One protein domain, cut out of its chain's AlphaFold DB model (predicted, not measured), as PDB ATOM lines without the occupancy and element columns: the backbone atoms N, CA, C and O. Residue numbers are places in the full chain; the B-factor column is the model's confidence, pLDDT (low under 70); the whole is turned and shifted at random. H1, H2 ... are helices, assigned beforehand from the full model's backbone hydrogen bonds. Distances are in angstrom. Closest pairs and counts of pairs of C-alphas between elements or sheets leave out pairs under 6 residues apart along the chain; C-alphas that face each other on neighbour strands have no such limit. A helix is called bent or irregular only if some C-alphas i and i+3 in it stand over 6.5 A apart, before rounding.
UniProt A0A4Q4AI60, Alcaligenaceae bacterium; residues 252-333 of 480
ATOM      1  N   GLY A 252      45.073  -6.798 -36.858       73.38
ATOM      2  CA  GLY A 252      46.029  -6.300 -37.823       73.38
ATOM      3  C   GLY A 252      46.222  -7.234 -38.999       73.38
ATOM      4  O   GLY A 252      45.541  -8.247 -39.180       73.38
ATOM      5  N   VAL A 253      47.218  -6.892 -39.804       79.81
ATOM      6  CA  VAL A 253      47.602  -7.615 -41.017       79.81
ATOM      7  C   VAL A 253      47.850  -9.117 -40.794       79.81
ATOM      8  O   VAL A 253      47.599  -9.917 -41.696       79.81
ATOM      9  N   ARG A 254      48.222  -9.535 -39.573       84.38
ATOM     10  CA  ARG A 254      48.341 -10.949 -39.169       84.38
ATOM     11  C   ARG A 254      47.058 -11.752 -39.428       84.38
ATOM     12  O   ARG A 254      47.116 -12.937 -39.748       84.38
ATOM     13  N   HIS A 255      45.897 -11.109 -39.332       87.06
ATOM     14  CA  HIS A 255      44.591 -11.742 -39.497       87.06
ATOM     15  C   HIS A 255      43.974 -11.524 -40.884       87.06
ATOM     16  O   HIS A 255      42.816 -11.893 -41.094       87.06
ATOM     17  N   ALA A 256      44.721 -11.002 -41.863       86.69
ATOM     18  CA  ALA A 256      44.216 -10.793 -43.223       86.69
ATOM     19  C   ALA A 256      43.644 -12.077 -43.855       86.69
ATOM     20  O   ALA A 256      42.605 -12.041 -44.514       86.69
ATOM     21  N   ASN A 257      44.261 -13.234 -43.591       87.69
ATOM     22  CA  ASN A 257      43.746 -14.536 -44.029       87.69
ATOM     23  C   ASN A 257      42.389 -14.892 -43.409       87.69
ATOM     24  O   ASN A 257      41.558 -15.536 -44.048       87.69
ATOM     25  N   SER A 258      42.160 -14.503 -42.158       90.88
ATOM     26  CA  SER A 258      40.893 -14.733 -41.462       90.88
ATOM     27  C   SER A 258      39.765 -13.926 -42.106       90.88
ATOM     28  O   SER A 258      38.723 -14.481 -42.447       90.88
ATOM     29  N   TRP A 259      40.021 -12.649 -42.403       90.56
ATOM     30  CA  TRP A 259      39.088 -11.788 -43.137       90.56
ATOM     31  C   TRP A 259      38.847 -12.261 -44.573       90.56
ATOM     32  O   TRP A 259      37.707 -12.311 -45.028       90.56
ATOM     33  N   ALA A 260      39.894 -12.687 -45.284       89.25
ATOM     34  CA  ALA A 260      39.753 -13.258 -46.622       89.25
ATOM     35  C   ALA A 260      38.867 -14.518 -46.635       89.25
ATOM     36  O   ALA A 260      38.067 -14.696 -47.555       89.25
ATOM     37  N   ARG A 261      38.977 -15.380 -45.612       91.31
ATOM     38  CA  ARG A 261      38.111 -16.560 -45.453       91.31
ATOM     39  C   ARG A 261      36.658 -16.181 -45.179       91.31
ATOM     40  O   ARG A 261      35.786 -16.766 -45.817       91.31
ATOM     41  N   LEU A 262      36.415 -15.208 -44.294       92.12
ATOM     42  CA  LEU A 262      35.079 -14.669 -44.008       92.12
ATOM     43  C   LEU A 262      34.394 -14.210 -45.299       92.12
ATOM     44  O   LEU A 262      33.308 -14.675 -45.634       92.12
ATOM     45  N   PHE A 263      35.061 -13.356 -46.074       90.94
ATOM     46  CA  PHE A 263      34.496 -12.847 -47.319       90.94
ATOM     47  C   PHE A 263      34.284 -13.937 -48.371       90.94
ATOM     48  O   PHE A 263      33.233 -13.972 -48.998       90.94
ATOM     49  N   ALA A 264      35.226 -14.871 -48.524       89.69
ATOM     50  CA  ALA A 264      35.051 -15.994 -49.442       89.69
ATOM     51  C   ALA A 264      33.905 -16.935 -49.025       89.69
ATOM     52  O   ALA A 264      33.383 -17.676 -49.860       89.69
ATOM     53  N   ARG A 265      33.550 -16.983 -47.734       89.44
ATOM     54  CA  ARG A 265      32.354 -17.691 -47.269       89.44
ATOM     55  C   ARG A 265      31.100 -16.883 -47.571       89.44
ATOM     56  O   ARG A 265      30.173 -17.457 -48.125       89.44
ATOM     57  N   LEU A 266      31.094 -15.587 -47.267       91.06
ATOM     58  CA  LEU A 266      29.983 -14.692 -47.587       91.06
ATOM     59  C   LEU A 266      29.620 -14.746 -49.077       91.06
ATOM     60  O   LEU A 266      28.456 -14.948 -49.406       91.06
ATOM     61  N   ASP A 267      30.626 -14.672 -49.957       90.38
ATOM     62  CA  ASP A 267      30.444 -14.766 -51.409       90.38
ATOM     63  C   ASP A 267      29.715 -16.068 -51.783       90.38
ATOM     64  O   ASP A 267      28.732 -16.038 -52.515       90.38
ATOM     65  N   ARG A 268      30.148 -17.209 -51.230       90.25
ATOM     66  CA  ARG A 268      29.499 -18.509 -51.462       90.25
ATOM     67  C   ARG A 268      28.081 -18.558 -50.904       90.25
ATOM     68  O   ARG A 268      27.176 -18.961 -51.616       90.25
ATOM     69  N   LEU A 269      27.874 -18.108 -49.665       88.62
ATOM     70  CA  LEU A 269      26.558 -18.117 -49.020       88.62
ATOM     71  C   LEU A 269      25.527 -17.335 -49.832       88.62
ATOM     72  O   LEU A 269      24.422 -17.830 -50.037       88.62
ATOM     73  N   VAL A 270      25.880 -16.139 -50.308       87.56
ATOM     74  CA  VAL A 270      24.951 -15.306 -51.079       87.56
ATOM     75  C   VAL A 270      24.703 -15.880 -52.471       87.56
ATOM     76  O   VAL A 270      23.552 -15.927 -52.897       87.56
ATOM     77  N   ILE A 271      25.745 -16.372 -53.150       87.19
ATOM     78  CA  ILE A 271      25.606 -17.000 -54.473       87.19
ATOM     79  C   ILE A 271      24.738 -18.264 -54.398       87.19
ATOM     80  O   ILE A 271      23.855 -18.438 -55.234       87.19
ATOM     81  N   ASP A 272      24.967 -19.121 -53.402       88.12
ATOM     82  CA  ASP A 272      24.283 -20.412 -53.282       88.12
ATOM     83  C   ASP A 272      22.827 -20.253 -52.819       88.12
ATOM     84  O   ASP A 272      21.948 -20.976 -53.281       88.12
ATOM     85  N   SER A 273      22.559 -19.318 -51.898       87.75
ATOM     86  CA  SER A 273      21.205 -19.095 -51.365       87.75
ATOM     87  C   SER A 273      20.333 -18.215 -52.258       87.75
ATOM     88  O   SER A 273      19.109 -18.303 -52.178       87.75
ATOM     89  N   GLY A 274      20.934 -17.329 -53.060       88.19
ATOM     90  CA  GLY A 274      20.200 -16.295 -53.789       88.19
ATOM     91  C   GLY A 274      19.490 -15.287 -52.876       88.19
ATOM     92  O   GLY A 274      18.567 -14.614 -53.328       88.19
ATOM     93  N   VAL A 275      19.900 -15.181 -51.604       92.38
ATOM     94  CA  VAL A 275      19.261 -14.309 -50.598       92.38
ATOM     95  C   VAL A 275      19.293 -12.825 -50.987       92.38
ATOM     96  O   VAL A 275      18.427 -12.060 -50.571       92.38
ATOM     97  N   LEU A 276      20.264 -12.415 -51.810       92.25
ATOM     98  CA  LEU A 276      20.363 -11.073 -52.380       92.25
ATOM     99  C   LEU A 276      20.614 -11.137 -53.896       92.25
ATOM    100  O   LEU A 276      21.365 -12.008 -54.350       92.25
ATOM    101  N   PRO A 277      20.068 -10.190 -54.685       90.62
ATOM    102  CA  PRO A 277      20.479  -9.973 -56.070       90.62
ATOM    103  C   PRO A 277      21.987  -9.713 -56.174       90.62
ATOM    104  O   PRO A 277      22.574  -9.021 -55.341       90.62
ATOM    105  N   LEU A 278      22.637 -10.261 -57.205       86.69
ATOM    106  CA  LEU A 278      24.100 -10.230 -57.322       86.69
ATOM    107  C   LEU A 278      24.665  -8.807 -57.474       86.69
ATOM    108  O   LEU A 278      25.715  -8.496 -56.918       86.69
ATOM    109  N   ASP A 279      23.988  -7.944 -58.224       84.94
ATOM    110  CA  ASP A 279      24.372  -6.544 -58.426       84.94
ATOM    111  C   ASP A 279      24.300  -5.737 -57.123       84.94
ATOM    112  O   ASP A 279      25.240  -5.009 -56.790       84.94
ATOM    113  N   GLU A 280      23.232  -5.936 -56.349       90.69
ATOM    114  CA  GLU A 280      23.083  -5.368 -55.011       90.69
ATOM    115  C   GLU A 280      24.169  -5.898 -54.061       90.69
ATOM    116  O   GLU A 280      24.860  -5.122 -53.391       90.69
ATOM    117  N   TYR A 281      24.377  -7.218 -54.047       89.81
ATOM    118  CA  TYR A 281      25.374  -7.867 -53.203       89.81
ATOM    119  C   TYR A 281      26.779  -7.309 -53.437       89.81
ATOM    120  O   TYR A 281      27.469  -6.984 -52.472       89.81
ATOM    121  N   LEU A 282      27.210  -7.152 -54.693       86.44
ATOM    122  CA  LEU A 282      28.543  -6.634 -55.018       86.44
ATOM    123  C   LEU A 282      28.774  -5.230 -54.438       86.44
ATOM    124  O   LEU A 282      29.867  -4.939 -53.943       86.44
ATOM    125  N   HIS A 283      27.746  -4.377 -54.447       86.06
ATOM    126  CA  HIS A 283      27.817  -3.054 -53.835       86.06
ATOM    127  C   HIS A 283      27.941  -3.135 -52.305       86.06
ATOM    128  O   HIS A 283      28.866  -2.561 -51.722       86.06
ATOM    129  N   LEU A 284      27.067  -3.902 -51.650       90.75
ATOM    130  CA  LEU A 284      27.092  -4.099 -50.194       90.75
ATOM    131  C   LEU A 284      28.412  -4.727 -49.727       90.75
ATOM    132  O   LEU A 284      28.992  -4.336 -48.712       90.75
ATOM    133  N   ARG A 285      28.928  -5.680 -50.501       89.50
ATOM    134  CA  ARG A 285      30.183  -6.391 -50.259       89.50
ATOM    135  C   ARG A 285      31.391  -5.460 -50.334       89.50
ATOM    136  O   ARG A 285      32.350  -5.654 -49.579       89.50
ATOM    137  N   TYR A 286      31.343  -4.448 -51.201       84.81
ATOM    138  CA  TYR A 286      32.329  -3.370 -51.239       84.81
ATOM    139  C   TYR A 286      32.228  -2.466 -50.002       84.81
ATOM    140  O   TYR A 286      33.246  -2.213 -49.357       84.81
ATOM    141  N   LEU A 287      31.021  -2.037 -49.611       87.94
ATOM    142  CA  LEU A 287      30.822  -1.213 -48.407       87.94
ATOM    143  C   LEU A 287      31.332  -1.910 -47.141       87.94
ATOM    144  O   LEU A 287      32.056  -1.311 -46.341       87.94
ATOM    145  N   MET A 288      31.009  -3.195 -46.991       89.75
ATOM    146  CA  MET A 288      31.500  -4.025 -45.896       89.75
ATOM    147  C   MET A 288      33.034  -4.120 -45.908       89.75
ATOM    148  O   MET A 288      33.666  -3.991 -44.859       89.75
ATOM    149  N   ALA A 289      33.649  -4.294 -47.085       86.50
ATOM    150  CA  ALA A 289      35.104  -4.333 -47.212       86.50
ATOM    151  C   ALA A 289      35.769  -3.016 -46.796       86.50
ATOM    152  O   ALA A 289      36.764  -3.025 -46.079       86.50
ATOM    153  N   VAL A 290      35.205  -1.877 -47.202       84.44
ATOM    154  CA  VAL A 290      35.716  -0.558 -46.806       84.44
ATOM    155  C   VAL A 290      35.620  -0.370 -45.292       84.44
ATOM    156  O   VAL A 290      36.590   0.075 -44.680       84.44
ATOM    157  N   ARG A 291      34.495  -0.753 -44.674       85.69
ATOM    158  CA  ARG A 291      34.289  -0.607 -43.223       85.69
ATOM    159  C   ARG A 291      35.311  -1.393 -42.414       85.69
ATOM    160  O   ARG A 291      35.909  -0.855 -41.488       85.69
ATOM    161  N   TYR A 292      35.509  -2.659 -42.761       85.88
ATOM    162  CA  TYR A 292      36.404  -3.527 -42.006       85.88
ATOM    163  C   TYR A 292      37.871  -3.388 -42.412       85.88
ATOM    164  O   TYR A 292      38.720  -4.009 -41.778       85.88
ATOM    165  N   ARG A 293      38.195  -2.539 -43.401       84.50
ATOM    166  CA  ARG A 293      39.551  -2.384 -43.941       84.50
ATOM    167  C   ARG A 293      40.614  -2.244 -42.862       84.50
ATOM    168  O   ARG A 293      41.596  -2.980 -42.870       84.50
ATOM    169  N   ASN A 294      40.370  -1.383 -41.882       81.75
ATOM    170  CA  ASN A 294      41.318  -1.140 -40.797       81.75
ATOM    171  C   ASN A 294      41.690  -2.417 -40.017       81.75
ATOM    172  O   ASN A 294      42.816  -2.514 -39.536       81.75
ATOM    173  N   LEU A 295      40.817  -3.427 -39.956       81.56
ATOM    174  CA  LEU A 295      41.051  -4.665 -39.202       81.56
ATOM    175  C   LEU A 295      42.072  -5.612 -39.853       81.56
ATOM    176  O   LEU A 295      42.588  -6.497 -39.176       81.56
ATOM    177  N   TRP A 296      42.383  -5.440 -41.143       80.88
ATOM    178  CA  TRP A 296      43.444  -6.191 -41.834       80.88
ATOM    179  C   TRP A 296      44.549  -5.306 -42.413       80.88
ATOM    180  O   TRP A 296      45.519  -5.832 -42.960       80.88
ATOM    181  N   THR A 297      44.427  -3.980 -42.319       77.81
ATOM    182  CA  THR A 297      45.479  -3.048 -42.755       77.81
ATOM    183  C   THR A 297      46.295  -2.465 -41.609       77.81
ATOM    184  O   THR A 297      47.347  -1.880 -41.862       77.81
ATOM    185  N   THR A 298      45.832  -2.596 -40.364       82.06
ATOM    186  CA  THR A 298      46.584  -2.118 -39.199       82.06
ATOM    187  C   THR A 298      47.869  -2.940 -39.029       82.06
ATOM    188  O   THR A 298      47.831  -4.168 -39.169       82.06
ATOM    189  N   PRO A 299      49.024  -2.299 -38.768       77.44
ATOM    190  CA  PRO A 299      50.271  -3.009 -38.513       77.44
ATOM    191  C   PRO A 299      50.142  -3.992 -37.345       77.44
ATOM    192  O   PRO A 299      49.478  -3.706 -36.352       77.44
ATOM    193  N   SER A 300      50.803  -5.142 -37.463       75.81
ATOM    194  CA  SER A 300      50.945  -6.086 -36.350       75.81
ATOM    195  C   SER A 300      51.822  -5.467 -35.257       75.81
ATOM    196  O   SER A 300      52.799  -4.785 -35.573       75.81
ATOM    197  N   ARG A 301      51.496  -5.719 -33.981       73.25
ATOM    198  CA  ARG A 301      52.320  -5.278 -32.837       73.25
ATOM    199  C   ARG A 301      53.689  -5.953 -32.839       73.25
ATOM    200  O   ARG A 301      54.702  -5.322 -32.552       73.25
ATOM    201  N   GLU A 302      53.704  -7.232 -33.197       76.19
ATOM    202  CA  GLU A 302      54.923  -8.013 -33.366       76.19
ATOM    203  C   GLU A 302      55.334  -8.085 -34.840       76.19
ATOM    204  O   GLU A 302      54.458  -8.168 -35.712       76.19
ATOM    205  N   PRO A 303      56.643  -8.122 -35.142       79.19
ATOM    206  CA  PRO A 303      57.120  -8.372 -36.493       79.19
ATOM    207  C   PRO A 303      56.538  -9.670 -37.060       79.19
ATOM    208  O   PRO A 303      56.535 -10.718 -36.411       79.19
ATOM    209  N   LEU A 304      56.046  -9.604 -38.294       80.31
ATOM    210  CA  LEU A 304      55.590 -10.785 -39.016       80.31
ATOM    211  C   LEU A 304      56.781 -11.560 -39.580       80.31
ATOM    212  O   LEU A 304      57.755 -10.971 -40.055       80.31
ATOM    213  N   SER A 305      56.680 -12.892 -39.582       84.06
ATOM    214  CA  SER A 305      57.647 -13.719 -40.302       84.06
ATOM    215  C   SER A 305      57.539 -13.481 -41.815       84.06
ATOM    216  O   SER A 305      56.529 -12.993 -42.325       84.06
ATOM    217  N   ARG A 306      58.568 -13.879 -42.573       80.00
ATOM    218  CA  ARG A 306      58.548 -13.810 -44.045       80.00
ATOM    219  C   ARG A 306      57.346 -14.551 -44.644       80.00
ATOM    220  O   ARG A 306      56.717 -14.041 -45.569       80.00
ATOM    221  N   ALA A 307      57.037 -15.737 -44.122       80.75
ATOM    222  CA  ALA A 307      55.904 -16.533 -44.581       80.75
ATOM    223  C   ALA A 307      54.570 -15.828 -44.286       80.75
ATOM    224  O   ALA A 307      53.693 -15.781 -45.150       80.75
ATOM    225  N   ASP A 308      54.449 -15.208 -43.109       83.12
ATOM    226  CA  ASP A 308      53.248 -14.462 -42.724       83.12
ATOM    227  C   ASP A 308      53.051 -13.211 -43.587       83.12
ATOM    228  O   ASP A 308      51.933 -12.950 -44.026       83.12
ATOM    229  N   LEU A 309      54.124 -12.470 -43.894       83.38
ATOM    230  CA  LEU A 309      54.072 -11.308 -44.792       83.38
ATOM    231  C   LEU A 309      53.607 -11.697 -46.198       83.38
ATOM    232  O   LEU A 309      52.738 -11.032 -46.761       83.38
ATOM    233  N   GLN A 310      54.144 -12.785 -46.759       82.69
ATOM    234  CA  GLN A 310      53.726 -13.286 -48.073       82.69
ATOM    235  C   GLN A 310      52.259 -13.719 -48.071       82.69
ATOM    236  O   GLN A 310      51.494 -13.340 -48.959       82.69
ATOM    237  N   SER A 311      51.864 -14.483 -47.053       83.62
ATOM    238  CA  SER A 311      50.495 -14.966 -46.908       83.62
ATOM    239  C   SER A 311      49.505 -13.806 -46.755       83.62
ATOM    240  O   SER A 311      48.487 -13.757 -47.449       83.62
ATOM    241  N   ALA A 312      49.836 -12.820 -45.918       83.69
ATOM    242  CA  ALA A 312      49.033 -11.619 -45.743       83.69
ATOM    243  C   ALA A 312      48.960 -10.788 -47.030       83.69
ATOM    244  O   ALA A 312      47.867 -10.388 -47.421       83.69
ATOM    245  N   ALA A 313      50.075 -10.582 -47.740       81.44
ATOM    246  CA  ALA A 313      50.083  -9.862 -49.013       81.44
ATOM    247  C   ALA A 313      49.174 -10.529 -50.058       81.44
ATOM    248  O   ALA A 313      48.417  -9.845 -50.749       81.44
ATOM    249  N   TRP A 314      49.188 -11.862 -50.147       83.44
ATOM    250  CA  TRP A 314      48.293 -12.604 -51.038       83.44
ATOM    251  C   TRP A 314      46.827 -12.452 -50.643       83.44
ATOM    252  O   TRP A 314      45.996 -12.173 -51.507       83.44
ATOM    253  N   ALA A 315      46.499 -12.597 -49.358       83.69
ATOM    254  CA  ALA A 315      45.138 -12.400 -48.869       83.69
ATOM    255  C   ALA A 315      44.641 -10.977 -49.170       83.69
ATOM    256  O   ALA A 315      43.576 -10.794 -49.759       83.69
ATOM    257  N   VAL A 316      45.447  -9.972 -48.840       81.81
ATOM    258  CA  VAL A 316      45.118  -8.559 -49.031       81.81
ATOM    259  C   VAL A 316      44.950  -8.216 -50.517       81.81
ATOM    260  O   VAL A 316      43.943  -7.617 -50.889       81.81
ATOM    261  N   GLY A 317      45.875  -8.633 -51.384       75.44
ATOM    262  CA  GLY A 317      45.817  -8.334 -52.817       75.44
ATOM    263  C   GLY A 317      44.735  -9.125 -53.554       75.44
ATOM    264  O   GLY A 317      43.827  -8.545 -54.144       75.44
ATOM    265  N   LEU A 318      44.799 -10.460 -53.497       71.94
ATOM    266  CA  LEU A 318      43.941 -11.336 -54.304       71.94
ATOM    267  C   LEU A 318      42.524 -11.493 -53.750       71.94
ATOM    268  O   LEU A 318      41.598 -11.703 -54.531       71.94
ATOM    269  N   ARG A 319      42.347 -11.476 -52.422       75.12
ATOM    270  CA  ARG A 319      41.051 -11.788 -51.786       75.12
ATOM    271  C   ARG A 319      40.328 -10.547 -51.276       75.12
ATOM    272  O   ARG A 319      39.101 -10.523 -51.285       75.12
ATOM    273  N   LEU A 320      41.073  -9.532 -50.841       81.75
ATOM    274  CA  LEU A 320      40.511  -8.281 -50.320       81.75
ATOM    275  C   LEU A 320      40.617  -7.113 -51.315       81.75
ATOM    276  O   LEU A 320      39.942  -6.105 -51.127       81.75
ATOM    277  N   GLY A 321      41.395  -7.259 -52.394       77.56
ATOM    278  CA  GLY A 321      41.484  -6.286 -53.488       77.56
ATOM    279  C   GLY A 321      42.398  -5.083 -53.230       77.56
ATOM    280  O   GLY A 321      42.350  -4.121 -53.993       77.56
ATOM    281  N   ASP A 322      43.237  -5.106 -52.189       78.62
ATOM    282  CA  ASP A 322      44.115  -3.987 -51.815       78.62
ATOM    283  C   ASP A 322      45.571  -4.234 -52.245       78.62
ATOM    284  O   ASP A 322      46.469  -4.537 -51.457       78.62
ATOM    285  N   TRP A 323      45.816  -4.104 -53.548       80.19
ATOM    286  CA  TRP A 323      47.139  -4.338 -54.135       80.19
ATOM    287  C   TRP A 323      48.220  -3.391 -53.617       80.19
ATOM    288  O   TRP A 323      49.376  -3.788 -53.506       80.19
ATOM    289  N   ARG A 324      47.852  -2.158 -53.254       78.88
ATOM    290  CA  ARG A 324      48.801  -1.183 -52.706       78.88
ATOM    291  C   ARG A 324      49.379  -1.678 -51.386       78.88
ATOM    292  O   ARG A 324      50.595  -1.667 -51.216       78.88
ATOM    293  N   LEU A 325      48.528  -2.127 -50.464       78.94
ATOM    294  CA  LEU A 325      49.014  -2.694 -49.211       78.94
ATOM    295  C   LEU A 325      49.772  -4.006 -49.442       78.94
ATOM    296  O   LEU A 325      50.808  -4.212 -48.818       78.94
ATOM    297  N   ALA A 326      49.302  -4.865 -50.352       79.06
ATOM    298  CA  ALA A 326      50.000  -6.106 -50.679       79.06
ATOM    299  C   ALA A 326      51.459  -5.857 -51.110       79.06
ATOM    300  O   ALA A 326      52.360  -6.521 -50.602       79.06
ATOM    301  N   PHE A 327      51.708  -4.867 -51.975       80.62
ATOM    302  CA  PHE A 327      53.072  -4.491 -52.363       80.62
ATOM    303  C   PHE A 327      53.873  -3.912 -51.196       80.62
ATOM    304  O   PHE A 327      54.994  -4.355 -50.967       80.62
ATOM    305  N   ASN A 328      53.281  -3.026 -50.388       80.62
ATOM    306  CA  ASN A 328      53.954  -2.478 -49.206       80.62
ATOM    307  C   ASN A 328      54.411  -3.573 -48.224       80.62
ATOM    308  O   ASN A 328      55.490  -3.472 -47.645       80.62
ATOM    309  N   LEU A 329      53.605  -4.623 -48.027       77.19
ATOM    310  CA  LEU A 329      53.966  -5.759 -47.169       77.19
ATOM    311  C   LEU A 329      55.123  -6.576 -47.753       77.19
ATOM    312  O   LEU A 329      55.983  -7.039 -47.006       77.19
ATOM    313  N   LEU A 330      55.169  -6.723 -49.079       79.25
ATOM    314  CA  LEU A 330      56.289  -7.360 -49.774       79.25
ATOM    315  C   LEU A 330      57.551  -6.482 -49.781       79.25
ATOM    316  O   LEU A 330      58.646  -7.027 -49.857       79.25
ATOM    317  N   ASP A 331      57.427  -5.158 -49.668       75.81
ATOM    318  CA  ASP A 331      58.562  -4.225 -49.603       75.81
ATOM    319  C   ASP A 331      59.189  -4.103 -48.207       75.81
ATOM    320  O   ASP A 331      60.385  -3.826 -48.105       75.81
ATOM    321  N   GLN A 332      58.429  -4.364 -47.133       68.88
ATOM    322  CA  GLN A 332      58.944  -4.485 -45.750       68.88
ATOM    323  C   GLN A 332      59.902  -5.671 -45.562       68.88
ATOM    324  O   GLN A 332      60.533  -5.839 -44.518       68.88
ATOM    325  N   TRP A 333      60.025  -6.492 -46.593       64.31
ATOM    326  CA  TRP A 333      61.022  -7.525 -46.718       64.31
ATOM    327  C   TRP A 333      62.446  -6.968 -46.565       64.31
ATOM    328  O   TRP A 333      62.858  -6.108 -47.354       64.31
TER     329      TRP A 333
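Overview. This is residues 252 to 333 of the 480 residues of a protein of Alcaligenaceae bacterium (UniProt A0A4Q4AI60). The long helix H1 runs along much of a rod-shaped domain, and H2 folds back along it with few contacts, so that the two make a loose pair at one end of the rod. At the other end the helical hairpin of H4 and H5 packs through H4 on H1, and the short H3 packs on the first residues of H1. The printed part has 82 residues with five named helices, in the order H1, H2, H3, H4, H5, and no named strand; the class is all helix. The whole is only just compact, close to loose, with a radius of gyration of the C-alphas of 13.8 A, and it spans 42 by 19 by 18 A.

Along the chain. H1, residues 253 to 273, begins at C-alpha 253 (47.602, -7.615, -41.017) and is 30.6 A long. It is irregular: C-alphas 254 and 257 are 7.6 A apart. H2, residues 278 to 292, is 20.8 A long and begins at C-alpha 278 (24.100, -10.230, -57.322). H3 is residues 294 to 297, 5.0 A long. H4, residues 306 to 319, is 19.2 A long. H5, residues 323 to 331, is 12.3 A long and ends at C-alpha 331 (58.562, -4.225, -49.603).

Arrangement. H1 and H2 are close but not clearly touching; their closest C-alphas, of Ile 271 and Leu 278, are 7.5 A apart. They run opposite ways at a shallow tilt of 20 degrees. H2 and H3 meet only through their link. H1 touches H3 with residues 253 to 259 alone, the closest C-alphas being those of Val 253 and Trp 296 at 4.5 A. H1 and H4 touch, closest at the C-alphas of Asn 257 and Ala 315, 5.5 A apart, and run the same way at a shallow tilt of 32 degrees. H4 and H5 touch and form a helical hairpin, opposite ways at a shallow tilt of 11 degrees; their closest C-alphas, of Ala 313 and Ala 326, are 4.1 A apart. H3 is close but not clearly touching to H5, with the closest C-alphas, of Thr 297 and Leu 325, 7.4 A apart. H5 is apart from H1 and H2, and H2 is apart from H4. In H2, H4 and H5 every O i to N i+4 pair is within hydrogen-bond range, in H1 14 of 17 are, and H3 is too short for such a pair.

Size, cuts and confidence. The C-alphas farthest apart, of Val 275 and Trp 333, are 42.5 A apart. The printed part has no cut. The links H1 to H2, H2 to H3 and H4 to H5 are tight, and the link H3 to H4, with 8 residues, is short. The mean pLDDT of the printed part is 83.6, and residues 332 to 333 of this model are under 70.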